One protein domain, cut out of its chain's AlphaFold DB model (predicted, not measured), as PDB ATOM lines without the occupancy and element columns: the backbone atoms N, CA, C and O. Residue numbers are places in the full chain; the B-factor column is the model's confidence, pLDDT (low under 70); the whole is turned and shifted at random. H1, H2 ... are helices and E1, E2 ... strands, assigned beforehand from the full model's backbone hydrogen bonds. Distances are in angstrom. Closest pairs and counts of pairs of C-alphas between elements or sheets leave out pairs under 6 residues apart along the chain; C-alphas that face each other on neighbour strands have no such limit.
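AT A GLANCE: This is residues 73 to 168 and 189 to 236 of the 270 residues of an uncharacterized protein of Halicephalobus sp. NKZ332 (UniProt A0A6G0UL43). Two helices, H6 and H4, meet near their first residues and open as a V; H1 and H2 pack crosswise on H6, while H8 lies beside H4 and H7 crosses it. H3 and the loop of residues 101 to 112 lie at one end of the longest axis, the small strand pair E1 and E2 and the loop of residues 137 to 149 at the other. The 144 printed residues include eight named helices and two named strands, in the order E1, H1, H2, H3, H4, E2, H5, H6, H7, H8; the sheet E1 - E2 is antiparallel and the class is mostly helix. The whole is compact, with a radius of gyration of the C-alphas of 16.0 A and spans of 53 by 35 by 21 A.

IN THESE COORDINATES: Find C-alpha 73 at (247.078, 134.481, 335.253), where E1, residues 73 to 75, begins. H1 follows at residues 78 to 88, 15.4 A long, then H2 at 91 to 100, H3 at 113 to 119 and H4 at 122 to 136, 22.3 A long. Look next for E2 at residues 150 to 152 and H5 at 156 to 159. H6, residues 189 to 208, runs 28.7 A from C-alpha 189 at (253.402, 160.346, 317.722). H7 is residues 218 to 227, and H8, residues 229 to 236, ends at C-alpha 236 at (242.683, 167.781, 320.913).

HOW THE PARTS SIT: Start at the hubs, H4 and H6, touching three helices each. They touch at a steep tilt of 66 degrees, the same way, with residues 122 to 126 of H4 and 191 to 195 of H6 alone; the closest C-alphas, of Ala 122 and Thr 195, are 6.5 A apart. With residues 198 to 206 alone H6 touches H1, at a steep tilt of 51 degrees, opposite ways; the closest C-alphas, of Cys 84 and Thr 202, are 5.4 A apart. With residues 193 to 198 alone it touches H2, at a steep tilt of 48 degrees, opposite ways, closest at the C-alphas of Cys 97 and Val 194, 5.2 A. H3 is close to H2 but not clearly touching, its nearest C-alphas there being Thr 98 and Met 116, 7.2 A. With residues 125 to 129 alone H4 touches H8, at a shallow tilt of 20 degrees, opposite ways, closest at the C-alphas of Leu 128 and Tyr 231, 5.6 A. H7 touches H4 about perpendicular, at 77 degrees, with the C-alphas of Asp 136 and Ile 224 closest at 6.7 A. H5 touches H7, closest at the C-alphas of Gln 158 and Ser 218, 5.6 A. Between E1 and E2, N 73 and O 151 are 2.9 A apart and N 151 and O 73 2.8 A, within hydrogen-bond range; residues 74 to 75 of E1 also pair with 211 to 212, parallel. Every O i to N i+4 pair is within range in H1, H2, H6, H7 and H8, against 10 of 11 in H4 and 0 of 3 in H3, where 4 of 4 O i to N i+3 pairs are; H5 is too short for an O i to N i+4 pair.

THE WHOLE: The two C-alphas farthest apart, of Pro 109 and Asn 147, are 52.9 A apart. Residues 169 to 188 are not printed, and C-alphas 168 and 189 stand 16.4 A apart across this cut. The links H2 to H3 and H4 to E2 are long. Mean pLDDT of the printed part is 86.1; look for values under 70 at residues 160 to 168.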
ATOM      1  N   ILE A  73     246.484 133.568 334.274       94.75
ATOM      2  CA  ILE A  73     247.078 134.481 335.253       94.75
ATOM      3  C   ILE A  73     246.002 134.981 336.211       94.75
ATOM      4  O   ILE A  73     244.820 135.028 335.875       94.75
ATOM      5  N   ARG A  74     246.402 135.341 337.425       95.44
ATOM      6  CA  ARG A  74     245.500 135.932 338.408       95.44
ATOM      7  C   ARG A  74     245.003 137.295 337.923       95.44
ATOM      8  O   ARG A  74     245.792 138.094 337.430       95.44
ATOM      9  N   ARG A  75     243.724 137.607 338.109       94.81
ATOM     10  CA  ARG A  75     243.220 138.962 337.869       94.81
ATOM     11  C   ARG A  75     243.730 139.917 338.954       94.81
ATOM     12  O   ARG A  75     243.581 139.623 340.143       94.81
ATOM     13  N   CYS A  76     244.321 141.042 338.554       94.62
ATOM     14  CA  CYS A  76     244.808 142.057 339.491       94.62
ATOM     15  C   CYS A  76     243.661 142.584 340.360       94.62
ATOM     16  O   CYS A  76     242.538 142.733 339.883       94.62
ATOM     17  N   THR A  77     243.947 142.877 341.622       94.50
ATOM     18  CA  THR A  77     243.050 143.621 342.516       94.50
ATOM     19  C   THR A  77     243.111 145.118 342.221       94.50
ATOM     20  O   THR A  77     244.081 145.598 341.626       94.50
ATOM     21  N   LEU A  78     242.110 145.877 342.678       91.00
ATOM     22  CA  LEU A  78     242.135 147.341 342.573       91.00
ATOM     23  C   LEU A  78     243.384 147.951 343.240       91.00
ATOM     24  O   LEU A  78     244.028 148.824 342.665       91.00
ATOM     25  N   ALA A  79     243.781 147.441 344.409       92.75
ATOM     26  CA  ALA A  79     244.955 147.932 345.131       92.75
ATOM     27  C   ALA A  79     246.268 147.712 344.357       92.75
ATOM     28  O   ALA A  79     247.136 148.583 344.342       92.75
ATOM     29  N   GLU A  80     246.414 146.567 343.686       94.81
ATOM     30  CA  GLU A  80     247.580 146.286 342.835       94.81
ATOM     31  C   GLU A  80     247.587 147.158 341.582       94.81
ATOM     32  O   GLU A  80     248.638 147.659 341.185       94.81
ATOM     33  N   LEU A  81     246.412 147.376 340.984       92.56
ATOM     34  CA  LEU A  81     246.254 148.281 339.853       92.56
ATOM     35  C   LEU A  81     246.691 149.703 340.217       92.56
ATOM     36  O   LEU A  81     247.506 150.293 339.505       92.56
ATOM     37  N   ASP A  82     246.188 150.236 341.326       91.75
ATOM     38  CA  ASP A  82     246.514 151.588 341.775       91.75
ATOM     39  C   ASP A  82     247.981 151.712 342.201       91.75
ATOM     40  O   ASP A  82     248.633 152.705 341.875       91.75
ATOM     41  N   GLY A  83     248.540 150.674 342.833       94.00
ATOM     42  CA  GLY A  83     249.968 150.600 343.144       94.00
ATOM     43  C   GLY A  83     250.844 150.678 341.890       94.00
ATOM     44  O   GLY A  83     251.772 151.485 341.838       94.00
ATOM     45  N   CYS A  84     250.514 149.909 340.850       93.88
ATOM     46  CA  CYS A  84     251.256 149.930 339.587       93.88
ATOM     47  C   CYS A  84     251.087 151.244 338.813       93.88
ATOM     48  O   CYS A  84     252.045 151.718 338.202       93.88
ATOM     49  N   LYS A  85     249.903 151.871 338.858       90.25
ATOM     50  CA  LYS A  85     249.688 153.210 338.283       90.25
ATOM     51  C   LYS A  85     250.547 154.261 338.981       90.25
ATOM     52  O   LYS A  85     251.176 155.067 338.305       90.25
ATOM     53  N   LEU A  86     250.590 154.241 340.314       91.00
ATOM     54  CA  LEU A  86     251.389 155.181 341.099       91.00
ATOM     55  C   LEU A  86     252.889 154.998 340.844       91.00
ATOM     56  O   LEU A  86     253.615 155.984 340.743       91.00
ATOM     57  N   GLU A  87     253.348 153.751 340.704       91.19
ATOM     58  CA  GLU A  87     254.738 153.458 340.353       91.19
ATOM     59  C   GLU A  87     255.093 154.014 338.967       91.19
ATOM     60  O   GLU A  87     256.092 154.720 338.833       91.19
ATOM     61  N   ALA A  88     254.255 153.768 337.955       87.44
ATOM     62  CA  ALA A  88     254.464 154.286 336.602       87.44
ATOM     63  C   ALA A  88     254.363 155.821 336.524       87.44
ATOM     64  O   ALA A  88     255.040 156.443 335.709       87.44
ATOM     65  N   ALA A  89     253.557 156.441 337.392       86.19
ATOM     66  CA  ALA A  89     253.424 157.893 337.513       86.19
ATOM     67  C   ALA A  89     254.584 158.560 338.278       86.19
ATOM     68  O   ALA A  89     254.576 159.778 338.463       86.19
ATOM     69  N   ASN A  90     255.588 157.802 338.731       89.81
ATOM     70  CA  ASN A  90     256.784 158.382 339.328       89.81
ATOM     71  C   ASN A  90     257.479 159.312 338.321       89.81
ATOM     72  O   ASN A  90     257.819 158.900 337.211       89.81
ATOM     73  N   ASN A  91     257.742 160.550 338.748       85.19
ATOM     74  CA  ASN A  91     258.357 161.594 337.927       85.19
ATOM     75  C   ASN A  91     259.622 161.125 337.196       85.19
ATOM     76  O   ASN A  91     259.804 161.486 336.042       85.19
ATOM     77  N   SER A  92     260.456 160.276 337.812       88.25
ATOM     78  CA  SER A  92     261.662 159.760 337.147       88.25
ATOM     79  C   SER A  92     261.332 158.966 335.880       88.25
ATOM     80  O   SER A  92     261.972 159.163 334.854       88.25
ATOM     81  N   PHE A  93     260.315 158.100 335.919       89.19
ATOM     82  CA  PHE A  93     259.908 157.324 334.745       89.19
ATOM     83  C   PHE A  93     259.200 158.191 333.710       89.19
ATOM     84  O   PHE A  93     259.412 158.019 332.512       89.19
ATOM     85  N   VAL A  94     258.384 159.148 334.160       89.31
ATOM     86  CA  VAL A  94     257.725 160.106 333.266       89.31
ATOM     87  C   VAL A  94     258.761 160.937 332.506       89.31
ATOM     88  O   VAL A  94     258.628 161.110 331.291       89.31
ATOM     89  N   ASP A  95     259.811 161.396 333.188       89.88
ATOM     90  CA  ASP A  95     260.908 162.165 332.598       89.88
ATOM     91  C   ASP A  95     261.727 161.315 331.611       89.88
ATOM     92  O   ASP A  95     262.041 161.784 330.509       89.88
ATOM     93  N   ASP A  96     262.007 160.050 331.942       91.81
ATOM     94  CA  ASP A  96     262.705 159.107 331.059       91.81
ATOM     95  C   ASP A  96     261.888 158.790 329.792       91.81
ATOM     96  O   ASP A  96     262.405 158.832 328.668       91.81
ATOM     97  N   CYS A  97     260.584 158.530 329.939       92.50
ATOM     98  CA  CYS A  97     259.677 158.306 328.812       92.50
ATOM     99  C   CYS A  97     259.560 159.558 327.932       92.50
ATOM    100  O   CYS A  97     259.665 159.486 326.710       92.50
ATOM    101  N   THR A  98     259.407 160.731 328.542       91.75
ATOM    102  CA  THR A  98     259.364 162.022 327.837       91.75
ATOM    103  C   THR A  98     260.644 162.262 327.035       91.75
ATOM    104  O   THR A  98     260.594 162.596 325.848       91.75
ATOM    105  N   SER A  99     261.800 162.037 327.658       90.62
ATOM    106  CA  SER A  99     263.106 162.268 327.040       90.62
ATOM    107  C   SER A  99     263.378 161.298 325.891       90.62
ATOM    108  O   SER A  99     263.812 161.718 324.817       90.62
ATOM    109  N   SER A 100     263.073 160.010 326.078       92.75
ATOM    110  CA  SER A 100     263.269 158.980 325.049       92.75
ATOM    111  C   SER A 100     262.355 159.160 323.835       92.75
ATOM    112  O   SER A 100     262.745 158.805 322.726       92.75
ATOM    113  N   CYS A 101     261.184 159.777 324.006       93.12
ATOM    114  CA  CYS A 101     260.203 159.995 322.939       93.12
ATOM    115  C   CYS A 101     260.373 161.302 322.159       93.12
ATOM    116  O   CYS A 101     259.677 161.537 321.167       93.12
ATOM    117  N   ARG A 102     261.312 162.158 322.569       91.44
ATOM    118  CA  ARG A 102     261.533 163.489 321.989       91.44
ATOM    119  C   ARG A 102     261.763 163.487 320.478       91.44
ATOM    120  O   ARG A 102     261.414 164.457 319.812       91.44
ATOM    121  N   PHE A 103     262.352 162.430 319.923       91.44
ATOM    122  CA  PHE A 103     262.689 162.364 318.497       91.44
ATOM    123  C   PHE A 103     261.471 162.533 317.569       91.44
ATOM    124  O   PHE A 103     261.646 162.919 316.420       91.44
ATOM    125  N   HIS A 104     260.245 162.328 318.067       92.00
ATOM    126  CA  HIS A 104     259.006 162.607 317.335       92.00
ATOM    127  C   HIS A 104     258.693 164.105 317.145       92.00
ATOM    128  O   HIS A 104     257.791 164.455 316.386       92.00
ATOM    129  N   LEU A 105     259.408 165.001 317.830       91.12
ATOM    130  CA  LEU A 105     259.169 166.445 317.836       91.12
ATOM    131  C   LEU A 105     260.251 167.197 317.053       91.12
ATOM    132  O   LEU A 105     260.937 168.063 317.594       91.12
ATOM    133  N   GLU A 106     260.380 166.895 315.762       88.50
ATOM    134  CA  GLU A 106     261.404 167.470 314.873       88.50
ATOM    135  C   GLU A 106     261.380 169.008 314.832       88.50
ATOM    136  O   GLU A 106     262.414 169.657 314.681       88.50
ATOM    137  N   MET A 107     260.198 169.607 315.009       85.12
ATOM    138  CA  MET A 107     260.009 171.063 315.038       85.12
ATOM    139  C   MET A 107     260.611 171.757 316.273       85.12
ATOM    140  O   MET A 107     260.664 172.989 316.322       85.12
ATOM    141  N   ILE A 108     261.011 170.998 317.296       85.81
ATOM    142  CA  ILE A 108     261.584 171.522 318.534       85.81
ATOM    143  C   ILE A 108     263.099 171.298 318.500       85.81
ATOM    144  O   ILE A 108     263.549 170.158 318.382       85.81
ATOM    145  N   PRO A 109     263.914 172.355 318.662       81.62
ATOM    146  CA  PRO A 109     265.361 172.206 318.748       81.62
ATOM    147  C   PRO A 109     265.793 171.203 319.831       81.62
ATOM    148  O   PRO A 109     265.294 171.231 320.961       81.62
ATOM    149  N   GLN A 110     266.778 170.360 319.500       75.75
ATOM    150  CA  GLN A 110     267.319 169.297 320.367       75.75
ATOM    151  C   GLN A 110     268.024 169.806 321.643       75.75
ATOM    152  O   GLN A 110     268.472 169.017 322.461       75.75
ATOM    153  N   ASN A 111     268.124 171.116 321.856       75.38
ATOM    154  CA  ASN A 111     268.690 171.721 323.065       75.38
ATOM    155  C   ASN A 111     267.632 172.366 323.977       75.38
ATOM    156  O   ASN A 111     267.977 173.087 324.912       75.38
ATOM    157  N   ASN A 112     266.346 172.158 323.692       82.44
ATOM    158  CA  ASN A 112     265.248 172.791 324.412       82.44
ATOM    159  C   ASN A 112     264.396 171.774 325.181       82.44
ATOM    160  O   ASN A 112     263.217 171.588 324.895       82.44
ATOM    161  N   ASP A 113     265.002 171.100 326.155       81.44
ATOM    162  CA  ASP A 113     264.346 170.032 326.932       81.44
ATOM    163  C   ASP A 113     263.170 170.573 327.750       81.44
ATOM    164  O   ASP A 113     262.146 169.919 327.920       81.44
ATOM    165  N   LYS A 114     263.261 171.843 328.154       87.62
ATOM    166  CA  LYS A 114     262.177 172.552 328.838       87.62
ATOM    167  C   LYS A 114     260.912 172.643 327.982       87.62
ATOM    168  O   LYS A 114     259.820 172.682 328.533       87.62
ATOM    169  N   ALA A 115     261.014 172.615 326.651       89.44
ATOM    170  CA  ALA A 115     259.841 172.615 325.779       89.44
ATOM    171  C   ALA A 115     258.944 171.381 325.971       89.44
ATOM    172  O   ALA A 115     257.760 171.441 325.638       89.44
ATOM    173  N   MET A 116     259.465 170.286 326.538       90.19
ATOM    174  CA  MET A 116     258.665 169.093 326.822       90.19
ATOM    175  C   MET A 116     257.591 169.354 327.884       90.19
ATOM    176  O   MET A 116     256.524 168.747 327.828       90.19
ATOM    177  N   THR A 117     257.782 170.348 328.763       90.44
ATOM    178  CA  THR A 117     256.763 170.747 329.750       90.44
ATOM    179  C   THR A 117     255.483 171.279 329.097       90.44
ATOM    180  O   THR A 117     254.465 171.435 329.766       90.44
ATOM    181  N   CYS A 118     255.511 171.584 327.793       92.81
ATOM    182  CA  CYS A 118     254.324 171.978 327.044       92.81
ATOM    183  C   CYS A 118     253.332 170.832 326.814       92.81
ATOM    184  O   CYS A 118     252.167 171.111 326.539       92.81
ATOM    185  N   PHE A 119     253.765 169.571 326.893       89.00
ATOM    186  CA  PHE A 119     252.940 168.417 326.516       89.00
ATOM    187  C   PHE A 119     251.998 167.917 327.616       89.00
ATOM    188  O   PHE A 119     251.331 166.899 327.434       89.00
ATOM    189  N   GLY A 120     251.855 168.690 328.694       81.44
ATOM    190  CA  GLY A 120     250.936 168.393 329.782       81.44
ATOM    191  C   GLY A 120     251.318 167.127 330.540       81.44
ATOM    192  O   GLY A 120     252.422 166.603 330.410       81.44
ATOM    193  N   ASP A 121     250.386 166.664 331.359       81.38
ATOM    194  CA  ASP A 121     250.565 165.465 332.158       81.38
ATOM    195  C   ASP A 121     250.202 164.219 331.334       81.38
ATOM    196  O   ASP A 121     249.029 163.957 331.059       81.38
ATOM    197  N   ALA A 122     251.213 163.451 330.923       78.06
ATOM    198  CA  ALA A 122     251.018 162.212 330.172       78.06
ATOM    199  C   ALA A 122     250.263 161.137 330.978       78.06
ATOM    200  O   ALA A 122     249.618 160.257 330.395       78.06
ATOM    201  N   THR A 123     250.295 161.221 332.313       81.81
ATOM    202  CA  THR A 123     249.523 160.320 333.174       81.81
ATOM    203  C   THR A 123     248.029 160.593 333.028       81.81
ATOM    204  O   THR A 123     247.247 159.650 332.948       81.81
ATOM    205  N   ARG A 124     247.630 161.854 332.819       87.38
ATOM    206  CA  ARG A 124     246.223 162.242 332.656       87.38
ATOM    207  C   ARG A 124     245.567 161.640 331.414       87.38
ATOM    208  O   ARG A 124     244.405 161.240 331.470       87.38
ATOM    209  N   GLU A 125     246.282 161.568 330.290       84.25
ATOM    210  CA  GLU A 125     245.773 160.888 329.086       84.25
ATOM    211  C   GLU A 125     245.529 159.398 329.371       84.25
ATOM    212  O   GLU A 125     244.491 158.853 328.991       84.25
ATOM    213  N   SER A 126     246.457 158.769 330.096       82.75
ATOM    214  CA  SER A 126     246.373 157.361 330.492       82.75
ATOM    215  C   SER A 126     245.223 157.112 331.474       82.75
ATOM    216  O   SER A 126     244.473 156.156 331.298       82.75
ATOM    217  N   GLU A 127     245.018 157.990 332.459       86.25
ATOM    218  CA  GLU A 127     243.883 157.940 333.390       86.25
ATOM    219  C   GLU A 127     242.545 157.980 332.657       86.25
ATOM    220  O   GLU A 127     241.700 157.121 332.879       86.25
ATOM    221  N   LEU A 128     242.363 158.930 331.735       86.69
ATOM    222  CA  LEU A 128     241.120 159.052 330.968       86.69
ATOM    223  C   LEU A 128     240.847 157.820 330.102       86.69
ATOM    224  O   LEU A 128     239.690 157.446 329.899       86.69
ATOM    225  N   LEU A 129     241.906 157.198 329.585       83.12
ATOM    226  CA  LEU A 129     241.813 155.954 328.834       83.12
ATOM    227  C   LEU A 129     241.355 154.801 329.739       83.12
ATOM    228  O   LEU A 129     240.428 154.071 329.385       83.12
ATOM    229  N   PHE A 130     241.957 154.677 330.924       84.69
ATOM    230  CA  PHE A 130     241.572 153.684 331.928       84.69
ATOM    231  C   PHE A 130     240.154 153.900 332.458       84.69
ATOM    232  O   PHE A 130     239.413 152.931 332.574       84.69
ATOM    233  N   ASP A 131     239.747 155.141 332.720       87.56
ATOM    234  CA  ASP A 131     238.387 155.482 333.148       87.56
ATOM    235  C   ASP A 131     237.344 155.056 332.112       87.56
ATOM    236  O   ASP A 131     236.229 154.673 332.465       87.56
ATOM    237  N   CYS A 132     237.692 155.122 330.826       86.69
ATOM    238  CA  CYS A 132     236.826 154.636 329.762       86.69
ATOM    239  C   CYS A 132     236.777 153.110 329.701       86.69
ATOM    240  O   CYS A 132     235.684 152.563 329.609       86.69
ATOM    241  N   LEU A 133     237.910 152.415 329.849       86.75
ATOM    242  CA  LEU A 133     237.890 150.952 329.978       86.75
ATOM    243  C   LEU A 133     237.061 150.506 331.182       86.75
ATOM    244  O   LEU A 133     236.248 149.603 331.054       86.75
ATOM    245  N   ASN A 134     237.227 151.155 332.333       86.62
ATOM    246  CA  ASN A 134     236.554 150.745 333.561       86.62
ATOM    247  C   ASN A 134     235.029 150.904 333.497       86.62
ATOM    248  O   ASN A 134     234.298 150.202 334.185       86.62
ATOM    249  N   LYS A 135     234.532 151.836 332.677       85.25
ATOM    250  CA  LYS A 135     233.090 152.025 332.477       85.25
ATOM    251  C   LYS A 135     232.460 150.939 331.616       85.25
ATOM    252  O   LYS A 135     231.305 150.600 331.849       85.25
ATOM    253  N   ASP A 136     233.202 150.437 330.633       82.94
ATOM    254  CA  ASP A 136     232.660 149.576 329.581       82.94
ATOM    255  C   ASP A 136     233.115 148.107 329.696       82.94
ATOM    256  O   ASP A 136     232.561 147.240 329.019       82.94
ATOM    257  N   VAL A 137     234.098 147.803 330.552       84.50
ATOM    258  CA  VAL A 137     234.637 146.449 330.758       84.50
ATOM    259  C   VAL A 137     234.304 145.950 332.158       84.50
ATOM    260  O   VAL A 137     234.945 146.318 333.142       84.50
ATOM    261  N   GLU A 138     233.320 145.058 332.239       84.00
ATOM    262  CA  GLU A 138     232.970 144.394 333.492       84.00
ATOM    263  C   GLU A 138     234.112 143.490 333.979       84.00
ATOM    264  O   GLU A 138     234.711 142.721 333.219       84.00
ATOM    265  N   GLY A 139     234.416 143.580 335.274       84.69
ATOM    266  CA  GLY A 139     235.414 142.730 335.910       84.69
ATOM    267  C   GLY A 139     236.829 142.935 335.372       84.69
ATOM    268  O   GLY A 139     237.590 141.965 335.345       84.69
ATOM    269  N   LEU A 140     237.173 144.157 334.938       88.88
ATOM    270  CA  LEU A 140     238.516 144.552 334.486       88.88
ATOM    271  C   LEU A 140     239.601 144.191 335.517       88.88
ATOM    272  O   LEU A 140     240.680 143.714 335.158       88.88
ATOM    273  N   TYR A 141     239.284 144.377 336.797       90.00
ATOM    274  CA  TYR A 141     240.069 143.978 337.962       90.00
ATOM    275  C   TYR A 141     239.165 143.256 338.980       90.00
ATOM    276  O   TYR A 141     237.953 143.161 338.796       90.00
ATOM    277  N   THR A 142     239.765 142.686 340.023       90.50
ATOM    278  CA  THR A 142     239.064 142.058 341.151       90.50
ATOM    279  C   THR A 142     238.726 143.128 342.185       90.50
ATOM    280  O   THR A 142     239.631 143.798 342.696       90.50
ATOM    281  N   GLU A 143     237.437 143.291 342.478       89.06
ATOM    282  CA  GLU A 143     236.960 144.200 343.526       89.06
ATOM    283  C   GLU A 143     237.375 143.699 344.928       89.06
ATOM    284  O   GLU A 143     237.611 142.500 345.099       89.06
ATOM    285  N   PRO A 144     237.473 144.573 345.951       84.06
ATOM    286  CA  PRO A 144     237.955 144.194 347.286       84.06
ATOM    287  C   PRO A 144     237.206 143.026 347.948       84.06
ATOM    288  O   PRO A 144     237.815 142.262 348.695       84.06
ATOM    289  N   ASP A 145     235.912 142.878 347.656       83.38
ATOM    290  CA  ASP A 145     235.036 141.849 348.232       83.38
ATOM    291  C   ASP A 145     234.859 140.621 347.315       83.38
ATOM    292  O   ASP A 145     234.092 139.704 347.624       83.38
ATOM    293  N   GLU A 146     235.545 140.588 346.170       85.12
ATOM    294  CA  GLU A 146     235.474 139.479 345.224       85.12
ATOM    295  C   GLU A 146     236.543 138.419 345.489       85.12
ATOM    296  O   GLU A 146     237.687 138.692 345.856       85.12
ATOM    297  N   ASN A 147     236.180 137.166 345.216       86.00
ATOM    298  CA  ASN A 147     237.159 136.092 345.190       86.00
ATOM    299  C   ASN A 147     238.160 136.310 344.053       86.00
ATOM    300  O   ASN A 147     237.819 136.773 342.963       86.00
ATOM    301  N   VAL A 148     239.398 135.887 344.294       84.56
ATOM    302  CA  VAL A 148     240.452 135.891 343.283       84.56
ATOM    303  C   VAL A 148     240.024 135.030 342.092       84.56
ATOM    304  O   VAL A 148     239.783 133.831 342.236       84.56
ATOM    305  N   THR A 149     239.962 135.634 340.907       88.31
ATOM    306  CA  THR A 149     239.648 134.941 339.654       88.31
ATOM    307  C   THR A 149     240.885 134.807 338.772       88.31
ATOM    308  O   THR A 149     241.825 135.603 338.840       88.31
ATOM    309  N   MET A 150     240.889 133.764 337.943       91.94
ATOM    310  CA  MET A 150     241.913 133.543 336.926       91.94
ATOM    311  C   MET A 150     241.384 134.020 335.578       91.94
ATOM    312  O   MET A 150     240.230 133.772 335.232       91.94
ATOM    313  N   ILE A 151     242.240 134.675 334.811       91.94
ATOM    314  CA  ILE A 151     241.944 135.207 333.484       91.94
ATOM    315  C   ILE A 151     242.976 134.703 332.482       91.94
ATOM    316  O   ILE A 151     244.035 134.184 332.847       91.94
ATOM    317  N   ARG A 152     242.684 134.884 331.194       89.94
ATOM    318  CA  ARG A 152     243.701 134.722 330.154       89.94
ATOM    319  C   ARG A 152     244.774 135.784 330.345       89.94
ATOM    320  O   ARG A 152     244.428 136.942 330.563       89.94
ATOM    321  N   LYS A 153     246.047 135.420 330.177       89.44
ATOM    322  CA  LYS A 153     247.121 136.412 330.086       89.44
ATOM    323  C   LYS A 153     246.784 137.466 329.016       89.44
ATOM    324  O   LYS A 153     246.630 137.105 327.844       89.44
ATOM    325  N   PRO A 154     246.616 138.740 329.403       87.75
ATOM    326  CA  PRO A 154     246.185 139.778 328.478       87.75
ATOM    327  C   PRO A 154     247.292 140.149 327.493       87.75
ATOM    328  O   PRO A 154     248.481 140.123 327.809       87.75
ATOM    329  N   ASN A 155     246.887 140.562 326.292       87.50
ATOM    330  CA  ASN A 155     247.791 141.142 325.309       87.50
ATOM    331  C   ASN A 155     247.733 142.674 325.380       87.50
ATOM    332  O   ASN A 155     246.947 143.321 324.686       87.50
ATOM    333  N   TYR A 156     248.599 143.264 326.202       85.25
ATOM    334  CA  TYR A 156     248.663 144.715 326.404       85.25
ATOM    335  C   TYR A 156     249.114 145.509 325.169       85.25
ATOM    336  O   TYR A 156     248.899 146.723 325.114       85.25
ATOM    337  N   ALA A 157     249.679 144.855 324.145       80.88
ATOM    338  CA  ALA A 157     250.007 145.526 322.889       80.88
ATOM    339  C   ALA A 157     248.751 146.078 322.193       80.88
ATOM    340  O   ALA A 157     248.839 147.066 321.470       80.88
ATOM    341  N   GLN A 158     247.579 145.488 322.458       73.69
ATOM    342  CA  GLN A 158     246.291 145.903 321.892       73.69
ATOM    343  C   GLN A 158     245.736 147.183 322.529       73.69
ATOM    344  O   GLN A 158     244.915 147.858 321.925       73.69
ATOM    345  N   LEU A 159     246.231 147.578 323.708       71.75
ATOM    346  CA  LEU A 159     245.912 148.876 324.313       71.75
ATOM    347  C   LEU A 159     246.677 150.040 323.658       71.75
ATOM    348  O   LEU A 159     246.625 151.168 324.146       71.75
ATOM    349  N   ALA A 160     247.436 149.782 322.587       61.94
ATOM    350  CA  ALA A 160     248.203 150.809 321.902       61.94
ATOM    351  C   ALA A 160     247.277 151.800 321.177       61.94
ATOM    352  O   ALA A 160     246.777 151.533 320.091       61.94
ATOM    353  N   HIS A 161     247.117 152.970 321.788       65.06
ATOM    354  CA  HIS A 161     246.557 154.215 321.264       65.06
ATOM    355  C   HIS A 161     245.457 154.139 320.194       65.06
ATOM    356  O   HIS A 161     245.752 154.156 318.996       65.06
ATOM    357  N   PRO A 162     244.182 154.264 320.600       60.81
ATOM    358  CA  PRO A 162     243.029 154.225 319.691       60.81
ATOM    359  C   PRO A 162     242.902 155.462 318.801       60.81
ATOM    360  O   PRO A 162     242.121 155.497 317.849       60.81
ATOM    361  N   PHE A 163     243.614 156.536 319.144       64.75
ATOM    362  CA  PHE A 163     243.484 157.796 318.440       64.75
ATOM    363  C   PHE A 163     244.420 157.829 317.239       64.75
ATOM    364  O   PHE A 163     245.575 158.247 317.334       64.75
ATOM    365  N   GLN A 164     243.899 157.395 316.096       65.25
ATOM    366  CA  GLN A 164     244.588 157.517 314.821       65.25
ATOM    367  C   GLN A 164     244.311 158.889 314.206       65.25
ATOM    368  O   GLN A 164     243.161 159.297 314.022       65.25
ATOM    369  N   VAL A 165     245.377 159.608 313.861       62.50
ATOM    370  CA  VAL A 165     245.261 160.809 313.035       62.50
ATOM    371  C   VAL A 165     244.951 160.350 311.617       62.50
ATOM    372  O   VAL A 165     245.797 159.751 310.956       62.50
ATOM    373  N   VAL A 166     243.742 160.633 311.130       61.06
ATOM    374  CA  VAL A 166     243.417 160.425 309.717       61.06
ATOM    375  C   VAL A 166     244.284 161.387 308.902       61.06
ATOM    376  O   VAL A 166     244.021 162.587 308.850       61.06
ATOM    377  N   GLN A 167     245.343 160.864 308.282       56.69
ATOM    378  CA  GLN A 167     246.269 161.651 307.460       56.69
ATOM    379  C   GLN A 167     245.680 162.073 306.105       56.69
ATOM    380  O   GLN A 167     246.360 162.740 305.327       56.69
ATOM    381  N   GLN A 168     244.430 161.709 305.792       55.50
ATOM    382  CA  GLN A 168     243.792 162.124 304.547       55.50
ATOM    383  C   GLN A 168     243.551 163.632 304.566       55.50
ATOM    384  O   GLN A 168     242.534 164.129 305.035       55.50
ATOM    385  N   ASP A 189     252.333 161.344 317.732       90.06
ATOM    386  CA  ASP A 189     253.402 160.346 317.722       90.06
ATOM    387  C   ASP A 189     254.241 160.436 319.003       90.06
ATOM    388  O   ASP A 189     254.483 159.421 319.656       90.06
ATOM    389  N   TYR A 190     254.571 161.655 319.439       91.69
ATOM    390  CA  TYR A 190     255.210 161.893 320.731       91.69
ATOM    391  C   TYR A 190     254.363 161.368 321.901       91.69
ATOM    392  O   TYR A 190     254.836 160.543 322.680       91.69
ATOM    393  N   GLN A 191     253.093 161.781 321.999       89.81
ATOM    394  CA  GLN A 191     252.188 161.326 323.062       89.81
ATOM    395  C   GLN A 191     252.024 159.805 323.045       89.81
ATOM    396  O   GLN A 191     252.008 159.185 324.102       89.81
ATOM    397  N   LYS A 192     251.966 159.193 321.856       88.12
ATOM    398  CA  LYS A 192     251.930 157.738 321.681       88.12
ATOM    399  C   LYS A 192     253.140 157.050 322.249       88.12
ATOM    400  O   LYS A 192     252.986 156.052 322.949       88.12
ATOM    401  N   CYS A 193     254.319 157.557 321.941       91.75
ATOM    402  CA  CYS A 193     255.541 157.005 322.478       91.75
ATOM    403  C   CYS A 193     255.542 157.091 324.015       91.75
ATOM    404  O   CYS A 193     255.742 156.071 324.673       91.75
ATOM    405  N   VAL A 194     255.211 158.256 324.591       91.00
ATOM    406  CA  VAL A 194     255.250 158.459 326.051       91.00
ATOM    407  C   VAL A 194     254.270 157.542 326.778       91.00
ATOM    408  O   VAL A 194     254.659 156.838 327.705       91.00
ATOM    409  N   THR A 195     253.009 157.483 326.355       88.38
ATOM    410  CA  THR A 195     252.010 156.619 327.006       88.38
ATOM    411  C   THR A 195     252.299 155.134 326.802       88.38
ATOM    412  O   THR A 195     251.978 154.333 327.672       88.38
ATOM    413  N   THR A 196     252.901 154.749 325.671       89.25
ATOM    414  CA  THR A 196     253.352 153.366 325.441       89.25
ATOM    415  C   THR A 196     254.463 153.014 326.425       89.25
ATOM    416  O   THR A 196     254.378 151.983 327.081       89.25
ATOM    417  N   CYS A 197     255.442 153.904 326.600       92.06
ATOM    418  CA  CYS A 197     256.515 153.740 327.576       92.06
ATOM    419  C   CYS A 197     255.972 153.616 329.011       92.06
ATOM    420  O   CYS A 197     256.323 152.675 329.718       92.06
ATOM    421  N   LEU A 198     255.046 154.494 329.417       90.12
ATOM    422  CA  LEU A 198     254.399 154.418 330.736       90.12
ATOM    423  C   LEU A 198     253.590 153.129 330.913       90.12
ATOM    424  O   LEU A 198     253.666 152.489 331.959       90.12
ATOM    425  N   ARG A 199     252.845 152.710 329.884       89.75
ATOM    426  CA  ARG A 199     252.111 151.439 329.893       89.75
ATOM    427  C   ARG A 199     253.060 150.267 330.106       89.75
ATOM    428  O   ARG A 199     252.736 149.390 330.896       89.75
ATOM    429  N   ASP A 200     254.194 150.236 329.416       91.50
ATOM    430  CA  ASP A 200     255.150 149.133 329.526       91.50
ATOM    431  C   ASP A 200     255.715 149.030 330.956       91.50
ATOM    432  O   ASP A 200     255.869 147.921 331.467       91.50
ATOM    433  N   GLN A 201     255.894 150.160 331.654       92.06
ATOM    434  CA  GLN A 201     256.218 150.164 333.089       92.06
ATOM    435  C   GLN A 201     255.085 149.583 333.944       92.06
ATOM    436  O   GLN A 201     255.326 148.735 334.807       92.06
ATOM    437  N   THR A 202     253.836 149.978 333.685       91.38
ATOM    438  CA  THR A 202     252.671 149.426 334.392       91.38
ATOM    439  C   THR A 202     252.533 147.917 334.160       91.38
ATOM    440  O   THR A 202     252.252 147.168 335.094       91.38
ATOM    441  N   VAL A 203     252.770 147.446 332.932       92.50
ATOM    442  CA  VAL A 203     252.737 146.018 332.578       92.50
ATOM    443  C   VAL A 203     253.844 145.253 333.295       92.50
ATOM    444  O   VAL A 203     253.562 144.219 333.893       92.50
ATOM    445  N   ALA A 204     255.067 145.787 333.325       94.44
ATOM    446  CA  ALA A 204     256.162 145.191 334.085       94.44
ATOM    447  C   ALA A 204     255.824 145.081 335.584       94.44
ATOM    448  O   ALA A 204     256.168 144.093 336.232       94.44
ATOM    449  N   CYS A 205     255.102 146.058 336.140       95.81
ATOM    450  CA  CYS A 205     254.595 145.966 337.506       95.81
ATOM    451  C   CYS A 205     253.582 144.822 337.679       95.81
ATOM    452  O   CYS A 205     253.731 144.027 338.609       95.81
ATOM    453  N   PHE A 206     252.615 144.663 336.769       95.12
ATOM    454  CA  PHE A 206     251.664 143.541 336.810       95.12
ATOM    455  C   PHE A 206     252.351 142.177 336.722       95.12
ATOM    456  O   PHE A 206     252.005 141.259 337.468       95.12
ATOM    457  N   GLU A 207     253.371 142.058 335.871       94.38
ATOM    458  CA  GLU A 207     254.173 140.840 335.750       94.38
ATOM    459  C   GLU A 207     254.892 140.503 337.063       94.38
ATOM    460  O   GLU A 207     254.859 139.352 337.498       94.38
ATOM    461  N   ARG A 208     255.463 141.500 337.758       96.25
ATOM    462  CA  ARG A 208     256.072 141.304 339.089       96.25
ATOM    463  C   ARG A 208     255.057 140.879 340.149       96.25
ATOM    464  O   ARG A 208     255.395 140.083 341.021       96.25
ATOM    465  N   GLN A 209     253.828 141.384 340.065       95.00
ATOM    466  CA  GLN A 209     252.722 140.995 340.950       95.00
ATOM    467  C   GLN A 209     252.061 139.665 340.537       95.00
ATOM    468  O   GLN A 209     251.149 139.181 341.215       95.00
ATOM    469  N   ASN A 210     252.510 139.061 339.430       95.06
ATOM    470  CA  ASN A 210     251.926 137.869 338.826       95.06
ATOM    471  C   ASN A 210     250.400 137.999 338.647       95.06
ATOM    472  O   ASN A 210     249.629 137.108 339.026       95.06
ATOM    473  N   CYS A 211     249.962 139.149 338.129       95.44
ATOM    474  CA  CYS A 211     248.563 139.438 337.849       95.44
ATOM    475  C   CYS A 211     248.371 140.052 336.455       95.44
ATOM    476  O   CYS A 211     249.325 140.489 335.818       95.44
ATOM    477  N   GLY A 212     247.133 140.070 335.962       94.19
ATOM    478  CA  GLY A 212     246.757 140.749 334.727       94.19
ATOM    479  C   GLY A 212     245.397 141.436 334.824       94.19
ATOM    480  O   GLY A 212     244.595 141.146 335.713       94.19
ATOM    481  N   LEU A 213     245.123 142.337 333.882       92.69
ATOM    482  CA  LEU A 213     243.800 142.935 333.708       92.69
ATOM    483  C   LEU A 213     242.958 142.077 332.769       92.69
ATOM    484  O   LEU A 213     243.466 141.564 331.771       92.69
ATOM    485  N   ASN A 214     241.668 141.953 333.065       92.12
ATOM    486  CA  ASN A 214     240.722 141.267 332.194       92.12
ATOM    487  C   ASN A 214     240.352 142.179 331.019       92.12
ATOM    488  O   ASN A 214     239.348 142.888 331.055       92.12
ATOM    489  N   LEU A 215     241.217 142.228 330.010       89.44
ATOM    490  CA  LEU A 215     240.993 143.044 328.822       89.44
ATOM    491  C   LEU A 215     240.084 142.308 327.826       89.44
ATOM    492  O   LEU A 215     240.273 141.106 327.614       89.44
ATOM    493  N   PRO A 216     239.145 143.014 327.172       85.25
ATOM    494  CA  PRO A 216     238.362 142.429 326.095       85.25
ATOM    495  C   PRO A 216     239.232 142.250 324.836       85.25
ATOM    496  O   PRO A 216     240.409 142.619 324.810       85.25
ATOM    497  N   GLY A 217     238.673 141.659 323.778       81.44
ATOM    498  CA  GLY A 217     239.399 141.486 322.518       81.44
ATOM    499  C   GLY A 217     239.740 142.824 321.851       81.44
ATOM    500  O   GLY A 217     239.073 143.832 322.079       81.44
ATOM    501  N   SER A 218     240.749 142.843 320.972       76.00
ATOM    502  CA  SER A 218     241.227 144.067 320.302       76.00
ATOM    503  C   SER A 218     240.122 144.882 319.624       76.00
ATOM    504  O   SER A 218     240.127 146.107 319.693       76.00
ATOM    505  N   THR A 219     239.162 144.212 318.982       73.88
ATOM    506  CA  THR A 219     238.040 144.869 318.293       73.88
ATOM    507  C   THR A 219     237.124 145.621 319.252       73.88
ATOM    508  O   THR A 219     236.602 146.678 318.902       73.88
ATOM    509  N   ASP A 220     236.956 145.099 320.464       83.94
ATOM    510  CA  ASP A 220     236.098 145.693 321.485       83.94
ATOM    511  C   ASP A 220     236.811 146.871 322.155       83.94
ATOM    512  O   ASP A 220     236.204 147.919 322.366       83.94
ATOM    513  N   ILE A 221     238.121 146.743 322.398       81.94
ATOM    514  CA  ILE A 221     238.975 147.824 322.909       81.94
ATOM    515  C   ILE A 221     238.900 149.052 321.990       81.94
ATOM    516  O   ILE A 221     238.659 150.168 322.458       81.94
ATOM    517  N   ASP A 222     239.048 148.857 320.678       80.56
ATOM    518  CA  ASP A 222     238.955 149.948 319.705       80.56
ATOM    519  C   ASP A 222     237.576 150.620 319.728       80.56
ATOM    520  O   ASP A 222     237.482 151.851 319.691       80.56
ATOM    521  N   ALA A 223     236.498 149.836 319.819       81.69
ATOM    522  CA  ALA A 223     235.136 150.358 319.887       81.69
ATOM    523  C   ALA A 223     234.892 151.178 321.168       81.69
ATOM    524  O   ALA A 223     234.376 152.299 321.085       81.69
ATOM    525  N   ILE A 224     235.330 150.672 322.327       84.06
ATOM    526  CA  ILE A 224     235.253 151.359 323.629       84.06
ATOM    527  C   ILE A 224     235.957 152.711 323.545       84.06
ATOM    528  O   ILE A 224     235.402 153.774 323.843       84.06
ATOM    529  N   PHE A 225     237.180 152.709 323.032       81.56
ATOM    530  CA  PHE A 225     237.954 153.927 322.910       81.56
ATOM    531  C   PHE A 225     237.408 154.912 321.874       81.56
ATOM    532  O   PHE A 225     237.496 156.133 322.055       81.56
ATOM    533  N   GLN A 226     236.792 154.421 320.801       79.38
ATOM    534  CA  GLN A 226     236.049 155.276 319.885       79.38
ATOM    535  C   GLN A 226     234.796 155.882 320.547       79.38
ATOM    536  O   GLN A 226     234.421 157.007 320.200       79.38
ATOM    537  N   GLY A 227     234.184 155.204 321.515       80.62
ATOM    538  CA  GLY A 227     233.091 155.737 322.333       80.62
ATOM    539  C   GLY A 227     233.528 156.816 323.333       80.62
ATOM    540  O   GLY A 227     232.749 157.715 323.656       80.62
ATOM    541  N   CYS A 228     234.793 156.797 323.761       84.69
ATOM    542  CA  CYS A 228     235.330 157.660 324.812       84.69
ATOM    543  C   CYS A 228     235.497 159.140 324.386       84.69
ATOM    544  O   CYS A 228     236.573 159.605 323.998       84.69
ATOM    545  N   GLN A 229     234.414 159.925 324.468       80.25
ATOM    546  CA  GLN A 229     234.412 161.345 324.070       80.25
ATOM    547  C   GLN A 229     235.324 162.223 324.936       80.25
ATOM    548  O   GLN A 229     235.945 163.149 324.416       80.25
ATOM    549  N   LEU A 230     235.418 161.940 326.240       81.19
ATOM    550  CA  LEU A 230     236.261 162.712 327.161       81.19
ATOM    551  C   LEU A 230     237.736 162.627 326.765       81.19
ATOM    552  O   LEU A 230     238.381 163.660 326.607       81.19
ATOM    553  N   TYR A 231     238.227 161.414 326.508       84.06
ATOM    554  CA  TYR A 231     239.574 161.185 325.992       84.06
ATOM    555  C   TYR A 231     239.794 161.906 324.659       84.06
ATOM    556  O   TYR A 231     240.753 162.658 324.513       84.06
ATOM    557  N   LYS A 232     238.865 161.773 323.701       82.69
ATOM    558  CA  LYS A 232     238.976 162.456 322.400       82.69
ATOM    559  C   LYS A 232     239.092 163.972 322.546       82.69
ATOM    560  O   LYS A 232     239.940 164.580 321.898       82.69
ATOM    561  N   ASN A 233     238.256 164.583 323.382       85.94
ATOM    562  CA  ASN A 233     238.290 166.026 323.618       85.94
ATOM    563  C   ASN A 233     239.600 166.451 324.283       85.94
ATOM    564  O   ASN A 233     240.223 167.411 323.826       85.94
ATOM    565  N   TYR A 234     240.046 165.689 325.285       88.06
ATOM    566  CA  TYR A 234     241.311 165.924 325.967       88.06
ATOM    567  C   TYR A 234     242.501 165.869 325.006       88.06
ATOM    568  O   TYR A 234     243.337 166.763 325.034       88.06
ATOM    569  N   VAL A 235     242.554 164.891 324.096       87.50
ATOM    570  CA  VAL A 235     243.633 164.768 323.101       87.50
ATOM    571  C   VAL A 235     243.763 166.033 322.246       87.50
ATOM    572  O   VAL A 235     244.860 166.573 322.084       87.50
ATOM    573  N   TYR A 236     242.651 166.553 321.713       88.31
ATOM    574  CA  TYR A 236     242.683 167.781 320.913       88.31
ATOM    575  C   TYR A 236     243.045 169.015 321.741       88.31
ATOM    576  O   TYR A 236     243.771 169.888 321.261       88.31
TER     577      TYR A 236